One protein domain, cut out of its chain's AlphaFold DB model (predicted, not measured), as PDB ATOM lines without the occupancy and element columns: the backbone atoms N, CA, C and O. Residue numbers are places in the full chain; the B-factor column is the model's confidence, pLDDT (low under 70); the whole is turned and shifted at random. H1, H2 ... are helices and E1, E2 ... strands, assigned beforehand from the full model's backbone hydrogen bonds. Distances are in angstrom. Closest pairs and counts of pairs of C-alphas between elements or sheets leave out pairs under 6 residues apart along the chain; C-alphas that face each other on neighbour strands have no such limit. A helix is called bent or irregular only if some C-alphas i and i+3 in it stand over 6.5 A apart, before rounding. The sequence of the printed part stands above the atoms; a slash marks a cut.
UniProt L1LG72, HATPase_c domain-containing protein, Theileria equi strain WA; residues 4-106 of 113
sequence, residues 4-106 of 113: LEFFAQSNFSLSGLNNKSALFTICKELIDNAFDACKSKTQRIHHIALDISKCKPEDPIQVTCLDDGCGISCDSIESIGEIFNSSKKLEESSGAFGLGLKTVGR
ATOM      1  N   LEU A   4      36.604  53.236  -2.685       63.22
ATOM      2  CA  LEU A   4      35.535  52.332  -2.272       63.22
ATOM      3  C   LEU A   4      35.343  51.203  -3.293       63.22
ATOM      4  O   LEU A   4      35.206  50.041  -2.911       63.22
ATOM      5  N   GLU A   5      35.372  51.535  -4.581       65.62
ATOM      6  CA  GLU A   5      35.235  50.583  -5.684       65.62
ATOM      7  C   GLU A   5      36.420  49.604  -5.738       65.62
ATOM      8  O   GLU A   5      36.228  48.398  -5.903       65.62
ATOM      9  N   PHE A   6      37.636  50.096  -5.472       69.31
ATOM     10  CA  PHE A   6      38.862  49.295  -5.423       69.31
ATOM     11  C   PHE A   6      38.795  48.153  -4.393       69.31
ATOM     12  O   PHE A   6      39.153  47.010  -4.707       69.31
ATOM     13  N   PHE A   7      38.328  48.438  -3.171       66.06
ATOM     14  CA  PHE A   7      38.205  47.429  -2.113       66.06
ATOM     15  C   PHE A   7      36.959  46.548  -2.265       66.06
ATOM     16  O   PHE A   7      37.005  45.382  -1.878       66.06
ATOM     17  N   ALA A   8      35.872  47.067  -2.843       62.97
ATOM     18  CA  ALA A   8      34.627  46.320  -3.008       62.97
ATOM     19  C   ALA A   8      34.686  45.264  -4.125       62.97
ATOM     20  O   ALA A   8      34.078  44.207  -3.981       62.97
ATOM     21  N   GLN A   9      35.387  45.535  -5.231       59.97
ATOM     22  CA  GLN A   9      35.300  44.697  -6.436       59.97
ATOM     23  C   GLN A   9      36.456  43.709  -6.622       59.97
ATOM     24  O   GLN A   9      36.257  42.658  -7.227       59.97
ATOM     25  N   SER A  10      37.678  44.023  -6.178       57.19
ATOM     26  CA  SER A  10      38.851  43.229  -6.607       57.19
ATOM     27  C   SER A  10      39.925  43.015  -5.544       57.19
ATOM     28  O   SER A  10      40.784  42.160  -5.727       57.19
ATOM     29  N   ASN A  11      39.877  43.749  -4.429       64.50
ATOM     30  CA  ASN A  11      40.959  43.759  -3.439       64.50
ATOM     31  C   ASN A  11      40.472  43.631  -1.991       64.50
ATOM     32  O   ASN A  11      41.159  44.045  -1.060       64.50
ATOM     33  N   PHE A  12      39.291  43.049  -1.780       65.25
ATOM     34  CA  PHE A  12      38.702  42.886  -0.448       65.25
ATOM     35  C   PHE A  12      39.636  42.154   0.529       65.25
ATOM     36  O   PHE A  12      39.778  42.564   1.680       65.25
ATOM     37  N   SER A  13      40.370  41.148   0.049       62.84
ATOM     38  CA  SER A  13      41.379  40.420   0.827       62.84
ATOM     39  C   SER A  13      42.531  41.297   1.334       62.84
ATOM     40  O   SER A  13      43.089  40.994   2.387       62.84
ATOM     41  N   LEU A  14      42.855  42.410   0.657       66.44
ATOM     42  CA  LEU A  14      43.870  43.374   1.113       66.44
ATOM     43  C   LEU A  14      43.428  44.145   2.363       66.44
ATOM     44  O   LEU A  14      44.270  44.696   3.063       66.44
ATOM     45  N   SER A  15      42.128  44.157   2.677       62.22
ATOM     46  CA  SER A  15      41.611  44.712   3.935       62.22
ATOM     47  C   SER A  15      41.748  43.753   5.127       62.22
ATOM     48  O   SER A  15      41.342  44.088   6.235       62.22
ATOM     49  N   GLY A  16      42.298  42.549   4.914       60.22
ATOM     50  CA  GLY A  16      42.382  41.499   5.936       60.22
ATOM     51  C   GLY A  16      41.071  40.729   6.146       60.22
ATOM     52  O   GLY A  16      41.022  39.801   6.956       60.22
ATOM     53  N   LEU A  17      40.016  41.072   5.402       63.72
ATOM     54  CA  LEU A  17      38.756  40.341   5.375       63.72
ATOM     55  C   LEU A  17      38.793  39.266   4.285       63.72
ATOM     56  O   LEU A  17      38.975  39.543   3.102       63.72
ATOM     57  N   ASN A  18      38.591  38.015   4.682       64.56
ATOM     58  CA  ASN A  18      38.267  36.924   3.770       64.56
ATOM     59  C   ASN A  18      37.060  36.161   4.329       64.56
ATOM     60  O   ASN A  18      36.834  36.166   5.538       64.56
ATOM     61  N   ASN A  19      36.295  35.481   3.476       64.31
ATOM     62  CA  ASN A  19      35.028  34.851   3.881       64.31
ATOM     63  C   ASN A  19      35.179  33.815   5.010       64.31
ATOM     64  O   ASN A  19      34.219  33.541   5.719       64.31
ATOM     65  N   LYS A  20      36.379  33.250   5.204       68.44
ATOM     66  CA  LYS A  20      36.653  32.257   6.255       68.44
ATOM     67  C   LYS A  20      37.004  32.888   7.605       68.44
ATOM     68  O   LYS A  20      36.790  32.251   8.628       68.44
ATOM     69  N   SER A  21      37.532  34.113   7.618       77.62
ATOM     70  CA  SER A  21      37.931  34.831   8.834       77.62
ATOM     71  C   SER A  21      37.111  36.091   9.103       77.62
ATOM     72  O   SER A  21      37.372  36.760  10.094       77.62
ATOM     73  N   ALA A  22      36.125  36.417   8.260       78.38
ATOM     74  CA  ALA A  22      35.371  37.666   8.332       78.38
ATOM     75  C   ALA A  22      34.783  37.914   9.727       78.38
ATOM     76  O   ALA A  22      35.015  38.976  10.291       78.38
ATOM     77  N   LEU A  23      34.107  36.921  10.319       83.75
ATOM     78  CA  LEU A  23      33.544  37.052  11.667       83.75
ATOM     79  C   LEU A  23      34.625  37.367  12.708       83.75
ATOM     80  O   LEU A  23      34.467  38.286  13.503       83.75
ATOM     81  N   PHE A  24      35.740  36.636  12.675       85.44
ATOM     82  CA  PHE A  24      36.859  36.873  13.582       85.44
ATOM     83  C   PHE A  24      37.437  38.281  13.406       85.44
ATOM     84  O   PHE A  24      37.630  38.985  14.393       85.44
ATOM     85  N   THR A  25      37.669  38.709  12.162       82.38
ATOM     86  CA  THR A  25      38.189  40.045  11.854       82.38
ATOM     87  C   THR A  25      37.229  41.131  12.341       82.38
ATOM     88  O   THR A  25      37.672  42.076  12.979       82.38
ATOM     89  N   ILE A  26      35.918  40.980  12.125       84.94
ATOM     90  CA  ILE A  26      34.897  41.923  12.610       84.94
ATOM     91  C   ILE A  26      34.951  42.038  14.133       84.94
ATOM     92  O   ILE A  26      35.046  43.144  14.662       84.94
ATOM     93  N   CYS A  27      34.935  40.906  14.838       90.19
ATOM     94  CA  CYS A  27      35.006  40.890  16.296       90.19
ATOM     95  C   CYS A  27      36.300  41.536  16.805       90.19
ATOM     96  O   CYS A  27      36.250  42.356  17.717       90.19
ATOM     97  N   LYS A  28      37.447  41.214  16.192       87.50
ATOM     98  CA  LYS A  28      38.741  41.820  16.529       87.50
ATOM     99  C   LYS A  28      38.696  43.340  16.365       87.50
ATOM    100  O   LYS A  28      39.033  44.048  17.304       87.50
ATOM    101  N   GLU A  29      38.263  43.842  15.209       86.81
ATOM    102  CA  GLU A  29      38.235  45.285  14.929       86.81
ATOM    103  C   GLU A  29      37.277  46.041  15.864       86.81
ATOM    104  O   GLU A  29      37.578  47.157  16.290       86.81
ATOM    105  N   LEU A  30      36.144  45.434  16.231       90.12
ATOM    106  CA  LEU A  30      35.227  45.996  17.225       90.12
ATOM    107  C   LEU A  30      35.859  46.070  18.621       90.12
ATOM    108  O   LEU A  30      35.768  47.113  19.268       90.12
ATOM    109  N   ILE A  31      36.509  44.994  19.076       92.19
ATOM    110  CA  ILE A  31      37.185  44.962  20.382       92.19
ATOM    111  C   ILE A  31      38.353  45.950  20.409       92.19
ATOM    112  O   ILE A  31      38.510  46.669  21.388       92.19
ATOM    113  N   ASP A  32      39.151  46.027  19.344       89.12
ATOM    114  CA  ASP A  32      40.277  46.958  19.241       89.12
ATOM    115  C   ASP A  32      39.818  48.418  19.327       89.12
ATOM    116  O   ASP A  32      40.424  49.228  20.028       89.12
ATOM    117  N   ASN A  33      38.713  48.756  18.657       88.00
ATOM    118  CA  ASN A  33      38.118  50.086  18.747       88.00
ATOM    119  C   ASN A  33      37.590  50.393  20.151       88.00
ATOM    120  O   ASN A  33      37.872  51.472  20.667       88.00
ATOM    121  N   ALA A  34      36.890  49.446  20.775       91.44
ATOM    122  CA  ALA A  34      36.418  49.575  22.152       91.44
ATOM    123  C   ALA A  34      37.585  49.745  23.139       91.44
ATOM    124  O   ALA A  34      37.560  50.613  24.012       91.44
ATOM    125  N   PHE A  35      38.650  48.959  22.974       89.94
ATOM    126  CA  PHE A  35      39.844  49.033  23.809       89.94
ATOM    127  C   PHE A  35      40.547  50.384  23.663       89.94
ATOM    128  O   PHE A  35      40.908  51.000  24.664       89.94
ATOM    129  N   ASP A  36      40.696  50.879  22.431       87.81
ATOM    130  CA  ASP A  36      41.253  52.206  22.171       87.81
ATOM    131  C   ASP A  36      40.379  53.325  22.762       87.81
ATOM    132  O   ASP A  36      40.918  54.263  23.347       87.81
ATOM    133  N   ALA A  37      39.049  53.216  22.693       88.88
ATOM    134  CA  ALA A  37      38.127  54.168  23.324       88.88
ATOM    135  C   ALA A  37      38.225  54.159  24.864       88.88
ATOM    136  O   ALA A  37      37.973  55.174  25.520       88.88
ATOM    137  N   CYS A  38      38.631  53.028  25.445       90.50
ATOM    138  CA  CYS A  38      38.863  52.853  26.877       90.50
ATOM    139  C   CYS A  38      40.275  53.266  27.334       90.50
ATOM    140  O   CYS A  38      40.550  53.276  28.535       90.50
ATOM    141  N   LYS A  39      41.190  53.637  26.425       84.06
ATOM    142  CA  LYS A  39      42.514  54.166  26.798       84.06
ATOM    143  C   LYS A  39      42.364  55.570  27.394       84.06
ATOM    144  O   LYS A  39      42.509  56.580  26.714       84.06
ATOM    145  N   SER A  40      42.080  55.645  28.693       70.25
ATOM    146  CA  SER A  40      42.027  56.901  29.444       70.25
ATOM    147  C   SER A  40      43.263  57.080  30.332       70.25
ATOM    148  O   SER A  40      43.882  56.116  30.776       70.25
ATOM    149  N   LYS A  41      43.600  58.336  30.662       62.50
ATOM    150  CA  LYS A  41      44.647  58.655  31.657       62.50
ATOM    151  C   LYS A  41      44.236  58.310  33.095       62.50
ATOM    152  O   LYS A  41      45.067  58.365  33.997       62.50
ATOM    153  N   THR A  42      42.960  58.007  33.322       66.94
ATOM    154  CA  THR A  42      42.421  57.658  34.637       66.94
ATOM    155  C   THR A  42      42.416  56.141  34.807       66.94
ATOM    156  O   THR A  42      41.965  55.413  33.927       66.94
ATOM    157  N   GLN A  43      42.938  55.661  35.936       70.44
ATOM    158  CA  GLN A  43      43.022  54.239  36.296       70.44
ATOM    159  C   GLN A  43      41.647  53.706  36.730       70.44
ATOM    160  O   GLN A  43      41.448  53.339  37.887       70.44
ATOM    161  N   ARG A  44      40.666  53.721  35.822       85.06
ATOM    162  CA  ARG A  44      39.355  53.106  36.048       85.06
ATOM    163  C   ARG A  44      39.246  51.787  35.295       85.06
ATOM    164  O   ARG A  44      39.827  51.624  34.226       85.06
ATOM    165  N   ILE A  45      38.478  50.860  35.856       88.56
ATOM    166  CA  ILE A  45      38.118  49.617  35.175       88.56
ATOM    167  C   ILE A  45      37.042  49.949  34.137       88.56
ATOM    168  O   ILE A  45      36.072  50.648  34.447       88.56
ATOM    169  N   HIS A  46      37.250  49.463  32.919       92.56
ATOM    170  CA  HIS A  46      36.343  49.607  31.788       92.56
ATOM    171  C   HIS A  46      35.598  48.302  31.522       92.56
ATOM    172  O   HIS A  46      36.099  47.221  31.841       92.56
ATOM    173  N   HIS A  47      34.417  48.408  30.918       93.50
ATOM    174  CA  HIS A  47      33.604  47.258  30.535       93.50
ATOM    175  C   HIS A  47      33.436  47.233  29.024       93.50
ATOM    176  O   HIS A  47      32.936  48.188  28.438       93.50
ATOM    177  N   ILE A  48      33.832  46.117  28.413       94.75
ATOM    178  CA  ILE A  48      33.633  45.843  26.992       94.75
ATOM    179  C   ILE A  48      32.835  44.546  26.892       94.75
ATOM    180  O   ILE A  48      33.231  43.528  27.462       94.75
ATOM    181  N   ALA A  49      31.711  44.587  26.185       96.88
ATOM    182  CA  ALA A  49      30.848  43.440  25.949       96.88
ATOM    183  C   ALA A  49      30.715  43.192  24.446       96.88
ATOM    184  O   ALA A  49      30.411  44.111  23.690       96.88
ATOM    185  N   LEU A  50      30.913  41.940  24.032       96.56
ATOM    186  CA  LEU A  50      30.694  41.493  22.662       96.56
ATOM    187  C   LEU A  50      29.566  40.461  22.655       96.56
ATOM    188  O   LEU A  50      29.693  39.402  23.267       96.56
ATOM    189  N   ASP A  51      28.493  40.768  21.938       96.44
ATOM    190  CA  ASP A  51      27.403  39.844  21.650       96.44
ATOM    191  C   ASP A  51      27.473  39.397  20.189       96.44
ATOM    192  O   ASP A  51      27.644  40.215  19.279       96.44
ATOM    193  N   ILE A  52      27.349  38.089  19.969       94.50
ATOM    194  CA  ILE A  52      27.273  37.485  18.640       94.50
ATOM    195  C   ILE A  52      26.000  36.660  18.612       94.50
ATOM    196  O   ILE A  52      25.902  35.631  19.284       94.50
ATOM    197  N   SER A  53      25.035  37.097  17.819       92.44
ATOM    198  CA  SER A  53      23.704  36.515  17.819       92.44
ATOM    199  C   SER A  53      23.166  36.309  16.407       92.44
ATOM    200  O   SER A  53      23.572  36.935  15.426       92.44
ATOM    201  N   LYS A  54      22.248  35.350  16.314       89.81
ATOM    202  CA  LYS A  54      21.382  35.113  15.163       89.81
ATOM    203  C   LYS A  54      19.970  34.946  15.690       89.81
ATOM    204  O   LYS A  54      19.757  34.129  16.585       89.81
ATOM    205  N   CYS A  55      19.012  35.675  15.132       78.06
ATOM    206  CA  CYS A  55      17.610  35.474  15.488       78.06
ATOM    207  C   CYS A  55      17.061  34.185  14.855       78.06
ATOM    208  O   CYS A  55      16.309  33.460  15.508       78.06
ATOM    209  N   LYS A  56      17.483  33.859  13.626       87.50
ATOM    210  CA  LYS A  56      17.161  32.613  12.912       87.50
ATOM    211  C   LYS A  56      18.366  32.079  12.120       87.50
ATOM    212  O   LYS A  56      19.297  32.838  11.849       87.50
ATOM    213  N   PRO A  57      18.402  30.784  11.744       79.88
ATOM    214  CA  PRO A  57      19.519  30.197  10.993       79.88
ATOM    215  C   PRO A  57      19.859  30.929   9.687       79.88
ATOM    216  O   PRO A  57      21.042  31.109   9.376       79.88
ATOM    217  N   GLU A  58      18.824  31.357   8.964       85.06
ATOM    218  CA  GLU A  58      18.881  32.102   7.707       85.06
ATOM    219  C   GLU A  58      19.266  33.575   7.877       85.06
ATOM    220  O   GLU A  58      19.675  34.209   6.904       85.06
ATOM    221  N   ASP A  59      19.171  34.113   9.095       82.25
ATOM    222  CA  ASP A  59      19.478  35.514   9.337       82.25
ATOM    223  C   ASP A  59      20.992  35.770   9.244       82.25
ATOM    224  O   ASP A  59      21.823  34.901   9.582       82.25
ATOM    225  N   PRO A  60      21.377  36.992   8.833       85.31
ATOM    226  CA  PRO A  60      22.740  37.468   8.987       85.31
ATOM    227  C   PRO A  60      23.210  37.329  10.438       85.31
ATOM    228  O   PRO A  60      22.437  37.474  11.385       85.31
ATOM    229  N   ILE A  61      24.506  37.071  10.618       86.69
ATOM    230  CA  ILE A  61      25.118  37.138  11.948       86.69
ATOM    231  C   ILE A  61      25.128  38.601  12.380       86.69
ATOM    232  O   ILE A  61      25.712  39.441  11.692       86.69
ATOM    233  N   GLN A  62      24.523  38.889  13.527       90.44
ATOM    234  CA  GLN A  62      24.638  40.180  14.182       90.44
ATOM    235  C   GLN A  62      25.807  40.136  15.167       90.44
ATOM    236  O   GLN A  62      25.915  39.221  15.984       90.44
ATOM    237  N   VAL A  63      26.686  41.133  15.084       90.69
ATOM    238  CA  VAL A  63      27.784  41.330  16.035       90.69
ATOM    239  C   VAL A  63      27.613  42.704  16.661       90.69
ATOM    240  O   VAL A  63      27.613  43.709  15.951       90.69
ATOM    241  N   THR A  64      27.468  42.746  17.980       94.06
ATOM    242  CA  THR A  64      27.292  43.984  18.745       94.06
ATOM    243  C   THR A  64      28.434  44.114  19.738       94.06
ATOM    244  O   THR A  64      28.661  43.207  20.532       94.06
ATOM    245  N   CYS A  65      29.149  45.236  19.707       94.88
ATOM    246  CA  CYS A  65      30.163  45.570  20.703       94.88
ATOM    247  C   CYS A  65      29.714  46.816  21.462       94.88
ATOM    248  O   CYS A  65      29.309  47.798  20.840       94.88
ATOM    249  N   LEU A  66      29.762  46.752  22.788       96.25
ATOM    250  CA  LEU A  66      29.437  47.853  23.683       96.25
ATOM    251  C   LEU A  66      30.642  48.132  24.575       96.25
ATOM    252  O   LEU A  66      31.184  47.206  25.180       96.25
ATOM    253  N   ASP A  67      31.016  49.399  24.691       94.62
ATOM    254  CA  ASP A  67      32.043  49.876  25.609       94.62
ATOM    255  C   ASP A  67      31.561  51.097  26.400       94.62
ATOM    256  O   ASP A  67      30.589  51.759  26.031       94.62
ATOM    257  N   ASP A  68      32.236  51.376  27.513       94.31
ATOM    258  CA  ASP A  68      32.027  52.572  28.328       94.31
ATOM    259  C   ASP A  68      33.168  53.594  28.155       94.31
ATOM    260  O   ASP A  68      33.487  54.351  29.074       94.31
ATOM    261  N   GLY A  69      33.829  53.600  26.996       91.69
ATOM    262  CA  GLY A  69      34.954  54.471  26.676       91.69
ATOM    263  C   GLY A  69      34.568  55.938  26.464       91.69
ATOM    264  O   GLY A  69      33.520  56.422  26.890       91.69
ATOM    265  N   CYS A  70      35.448  56.689  25.801       90.06
ATOM    266  CA  CYS A  70      35.236  58.114  25.528       90.06
ATOM    267  C   CYS A  70      34.106  58.411  24.525       90.06
ATOM    268  O   CYS A  70      33.701  59.568  24.394       90.06
ATOM    269  N   GLY A  71      33.591  57.384  23.844       89.38
ATOM    270  CA  GLY A  71      32.570  57.511  22.812       89.38
ATOM    271  C   GLY A  71      33.074  58.199  21.540       89.38
ATOM    272  O   GLY A  71      34.268  58.414  21.333       89.38
ATOM    273  N   ILE A  72      32.129  58.538  20.663       86.19
ATOM    274  CA  ILE A  72      32.371  59.249  19.403       86.19
ATOM    275  C   ILE A  72      31.590  60.565  19.454       86.19
ATOM    276  O   ILE A  72      30.439  60.587  19.892       86.19
ATOM    277  N   SER A  73      32.202  61.666  19.007       88.44
ATOM    278  CA  SER A  73      31.491  62.943  18.868       88.44
ATOM    279  C   SER A  73      30.328  62.801  17.884       88.44
ATOM    280  O   SER A  73      30.497  62.220  16.812       88.44
ATOM    281  N   CYS A  74      29.167  63.375  18.210       87.75
ATOM    282  CA  CYS A  74      27.992  63.336  17.334       87.75
ATOM    283  C   CYS A  74      28.282  63.932  15.949       87.75
ATOM    284  O   CYS A  74      27.849  63.380  14.941       87.75
ATOM    285  N   ASP A  75      29.107  64.979  15.894       87.81
ATOM    286  CA  ASP A  75      29.509  65.643  14.650       87.81
ATOM    287  C   ASP A  75      30.373  64.749  13.742       87.81
ATOM    288  O   ASP A  75      30.559  65.038  12.565       87.81
ATOM    289  N   SER A  76      30.934  63.660  14.279       83.81
ATOM    290  CA  SER A  76      31.795  62.719  13.549       83.81
ATOM    291  C   SER A  76      31.080  61.421  13.163       83.81
ATOM    292  O   SER A  76      31.702  60.536  12.580       83.81
ATOM    293  N   ILE A  77      29.784  61.276  13.464       82.75
ATOM    294  CA  ILE A  77      29.034  60.041  13.174       82.75
ATOM    295  C   ILE A  77      28.983  59.759  11.669       82.75
ATOM    296  O   ILE A  77      29.197  58.621  11.252       82.75
ATOM    297  N   GLU A  78      28.756  60.781  10.841       81.38
ATOM    298  CA  GLU A  78      28.691  60.621   9.379       81.38
ATOM    299  C   GLU A  78      30.011  60.089   8.799       81.38
ATOM    300  O   GLU A  78      30.033  59.316   7.840       81.38
ATOM    301  N   SER A  79      31.122  60.419   9.456       78.88
ATOM    302  CA  SER A  79      32.472  60.089   9.017       78.88
ATOM    303  C   SER A  79      32.888  58.643   9.356       78.88
ATOM    304  O   SER A  79      33.906  58.128   8.868       78.88
ATOM    305  N   ILE A  80      32.069  57.920  10.133       75.56
ATOM    306  CA  ILE A  80      32.268  56.495  10.443       75.56
ATOM    307  C   ILE A  80      32.264  55.650   9.160       75.56
ATOM    308  O   ILE A  80      33.005  54.674   9.086       75.56
ATOM    309  N   GLY A  81      31.513  56.045   8.127       71.38
ATOM    310  CA  GLY A  81      31.444  55.328   6.847       71.38
ATOM    311  C   GLY A  81      32.591  55.612   5.866       71.38
ATOM    312  O   GLY A  81      32.741  54.896   4.875       71.38
ATOM    313  N   GLU A  82      33.418  56.630   6.115       76.12
ATOM    314  CA  GLU A  82      34.431  57.102   5.161       76.12
ATOM    315  C   GLU A  82      35.741  56.310   5.240       76.12
ATOM    316  O   GLU A  82      36.443  56.350   6.252       76.12
ATOM    317  N   ILE A  83      36.125  55.611   4.169       70.88
ATOM    318  CA  ILE A  83      37.411  54.899   4.116       70.88
ATOM    319  C   ILE A  83      38.585  55.872   4.345       70.88
ATOM    320  O   ILE A  83      38.584  56.984   3.829       70.88
ATOM    321  N   PHE A  84      39.587  55.435   5.115       73.06
ATOM    322  CA  PHE A  84      40.763  56.214   5.534       73.06
ATOM    323  C   PHE A  84      40.509  57.340   6.541       73.06
ATOM    324  O   PHE A  84      41.451  58.024   6.937       73.06
ATOM    325  N   ASN A  85      39.280  57.493   7.035       72.50
ATOM    326  CA  ASN A  85      39.010  58.421   8.125       72.50
ATOM    327  C   ASN A  85      39.243  57.738   9.486       72.50
ATOM    328  O   ASN A  85      38.506  56.824   9.875       72.50
ATOM    329  N   SER A  86      40.300  58.166  10.181       74.38
ATOM    330  CA  SER A  86      40.753  57.645  11.470       74.38
ATOM    331  C   SER A  86      41.147  58.799  12.387       74.38
ATOM    332  O   SER A  86      41.933  59.663  12.004       74.38
ATOM    333  N   SER A  87      40.651  58.790  13.622       69.69
ATOM    334  CA  SER A  87      41.085  59.707  14.686       69.69
ATOM    335  C   SER A  87      42.347  59.222  15.414       69.69
ATOM    336  O   SER A  87      42.840  59.891  16.323       69.69
ATOM    337  N   LYS A  88      42.874  58.051  15.034       69.62
ATOM    338  CA  LYS A  88      43.942  57.357  15.750       69.62
ATOM    339  C   LYS A  88      45.325  57.738  15.213       69.62
ATOM    340  O   LYS A  88      45.564  57.727  14.007       69.62
ATOM    341  N   LYS A  89      46.262  58.038  16.120       61.84
ATOM    342  CA  LYS A  89      47.686  58.215  15.790       61.84
ATOM    343  C   LYS A  89      48.364  56.845  15.680       61.84
ATOM    344  O   LYS A  89      48.102  55.960  16.495       61.84
ATOM    345  N   LEU A  90      49.246  56.698  14.687       55.72
ATOM    346  CA  LEU A  90      49.896  55.430  14.315       55.72
ATOM    347  C   LEU A  90      50.642  54.737  15.473       55.72
ATOM    348  O   LEU A  90      50.767  53.520  15.464       55.72
ATOM    349  N   GLU A  91      51.145  55.500  16.444       55.16
ATOM    350  CA  GLU A  91      52.060  54.997  17.481       55.16
ATOM    351  C   GLU A  91      51.365  54.507  18.768       55.16
ATOM    352  O   GLU A  91      52.005  53.856  19.589       55.16
ATOM    353  N   GLU A  92      50.065  54.771  18.959       55.81
ATOM    354  CA  GLU A  92      49.385  54.547  20.256       55.81
ATOM    355  C   GLU A  92      48.146  53.635  20.183       55.81
ATOM    356  O   GLU A  92      47.504  53.363  21.202       55.81
ATOM    357  N   SER A  93      47.789  53.141  18.997       57.75
ATOM    358  CA  SER A  93      46.505  52.475  18.745       57.75
ATOM    359  C   SER A  93      46.656  51.136  18.026       57.75
ATOM    360  O   SER A  93      47.605  50.930  17.272       57.75
ATOM    361  N   SER A  94      45.720  50.211  18.255       57.66
ATOM    362  CA  SER A  94      45.734  48.894  17.596       57.66
ATOM    363  C   SER A  94      45.246  48.938  16.141       57.66
ATOM    364  O   SER A  94      45.448  47.976  15.400       57.66
ATOM    365  N   GLY A  95      44.677  50.065  15.688       59.50
ATOM    366  CA  GLY A  95      44.303  50.293  14.290       59.50
ATOM    367  C   GLY A  95      44.646  51.707  13.821       59.50
ATOM    368  O   GLY A  95      44.299  52.672  14.484       59.50
ATOM    369  N   ALA A  96      45.291  51.850  12.662       59.28
ATOM    370  CA  ALA A  96      45.797  53.150  12.199       59.28
ATOM    371  C   ALA A  96      45.079  53.698  10.955       59.28
ATOM    372  O   ALA A  96      44.882  54.903  10.825       59.28
ATOM    373  N   PHE A  97      44.660  52.817  10.043       64.06
ATOM    374  CA  PHE A  97      44.312  53.209   8.674       64.06
ATOM    375  C   PHE A  97      42.843  53.583   8.448       64.06
ATOM    376  O   PHE A  97      42.517  54.023   7.359       64.06
ATOM    377  N   GLY A  98      41.934  53.379   9.409       62.72
ATOM    378  CA  GLY A  98      40.508  53.692   9.203       62.72
ATOM    379  C   GLY A  98      39.826  52.823   8.133       62.72
ATOM    380  O   GLY A  98      38.960  53.306   7.406       62.72
ATOM    381  N   LEU A  99      40.239  51.554   8.010       67.81
ATOM    382  CA  LEU A  99      39.727  50.595   7.020       67.81
ATOM    383  C   LEU A  99      38.841  49.495   7.631       67.81
ATOM    384  O   LEU A  99      37.802  49.182   7.056       67.81
ATOM    385  N   GLY A 100      39.222  48.950   8.793       64.00
ATOM    386  CA  GLY A 100      38.731  47.667   9.321       64.00
ATOM    387  C   GLY A 100      37.212  47.479   9.322       64.00
ATOM    388  O   GLY A 100      36.707  46.588   8.650       64.00
ATOM    389  N   LEU A 101      36.457  48.336  10.021       62.78
ATOM    390  CA  LEU A 101      34.985  48.240  10.051       62.78
ATOM    391  C   LEU A 101      34.308  48.732   8.763       62.78
ATOM    392  O   LEU A 101      33.198  48.311   8.439       62.78
ATOM    393  N   LYS A 102      34.967  49.620   8.016       68.00
ATOM    394  CA  LYS A 102      34.362  50.338   6.882       68.00
ATOM    395  C   LYS A 102      34.298  49.477   5.624       68.00
ATOM    396  O   LYS A 102      33.420  49.664   4.787       68.00
ATOM    397  N   THR A 103      35.181  48.488   5.514       61.00
ATOM    398  CA  THR A 103      35.139  47.477   4.452       61.00
ATOM    399  C   THR A 103      34.115  46.368   4.729       61.00
ATOM    400  O   THR A 103      33.607  45.776   3.779       61.00
ATOM    401  N   VAL A 104      33.725  46.131   5.990       58.69
ATOM    402  CA  VAL A 104      32.747  45.093   6.382       58.69
ATOM    403  C   VAL A 104      31.327  45.428   5.917       58.69
ATOM    404  O   VAL A 104      30.652  44.571   5.348       58.69
ATOM    405  N   GLY A 105      30.878  46.672   6.121       51.22
ATOM    406  CA  GLY A 105      29.481  47.082   5.906       51.22
ATOM    407  C   GLY A 105      28.956  46.958   4.468       51.22
ATOM    408  O   GLY A 105      27.758  47.102   4.245       51.22
ATOM    409  N   ARG A 106      29.820  46.679   3.481       51.00
ATOM    410  CA  ARG A 106      29.419  46.474   2.078       51.00
ATOM    411  C   ARG A 106      29.347  45.014   1.633       51.00
ATOM    412  O   ARG A 106      28.708  44.750   0.618       51.00
TER     413      ARG A 106
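This is residues 4 to 106 of the 113 residues of the protein "HATPase_c domain-containing protein" of Theileria equi strain WA (UniProt L1LG72). A two-stranded hairpin, E1 and E2, runs side by side with one long helix, H3, which packs on it more closely at E2 than at E1. The short helix H5 packs on another side of H3, with the short helices H1, H2 and H4 near it, while the hairpin's tip, residues 55 to 60, sticks out free. The printed part has 103 residues with five named helices and two named strands, in the order H1, H2, H3, E1, E2, H4, H5; the sheet's order is E1 - E2, antiparallel. The class is mixed, helices and strands, with under half of the residues in named elements. The whole is compact, with a radius of gyration of the C-alphas of 14.7 A and spans of 42 by 33 by 25 A.

E1 is residues 48 to 53, 16.4 A from first to last C-alpha, starting at C-alpha 48, (33.633, 45.843, 26.992). E2 is residues 62 to 67, 16.7 A long. H3, the longest helix, is residues 22 to 37 and 22.5 A long. H1 is residues 4 to 9, with C-alpha 4 at (35.535, 52.332, -2.272), and H2 is residues 12 to 15. H4 is residues 78 to 81 and H5 residues 100 to 104, ending at C-alpha 104, (32.747, 45.093, 6.382). Both are neither bent nor irregular, but only just: C-alphas 78 and 81 are 6.5 A apart, and C-alphas 100 and 103 are 6.1 A apart.

E1 and E2 form a hairpin, antiparallel at 169 degrees between their directions; N 51 and O 64, at 2.8 A, and N 66 and O 49, at 2.9 A, are within hydrogen-bond range. The closest C-alphas of H3 and E2 are those of Ala 34 and Asp 67, 5.6 A apart; for H3 and E1 they are Ala 34 and Ile 48, 6.7 A apart. H3 touches H5 with residues 26 to 30 alone, the closest C-alphas being those of Glu 29 and Gly 100, 6.1 A apart. H2 and H5 only just touch, with 3 pairs of C-alphas within 8 A, the closest Ser 15 and Gly 100 at 6.8 A. H1 and H5 are close but not clearly touching, at 7.2 A between the C-alphas of Phe 7 and Thr 103, and so are H4 and H5, at 5.8 A between those of Gly 81 and Lys 102. H1 and H3 are apart. In H1 and H3 every O i to N i+4 pair is within hydrogen-bond range; in H5 0 of 1 is, beside 1 of 2 O i to N i+3 pairs, and H2 and H4 are too short for an O i to N i+4 pair.

The two C-alphas farthest apart are those of Ser 10 and Gln 43, at 44.5 A. The printed part has no cut. The link from H4 to H5, residues 82 to 99, is long. The mean pLDDT of the printed part is 77.1; residues 4 to 20, 41 to 42 and 87 to 106 are under 70.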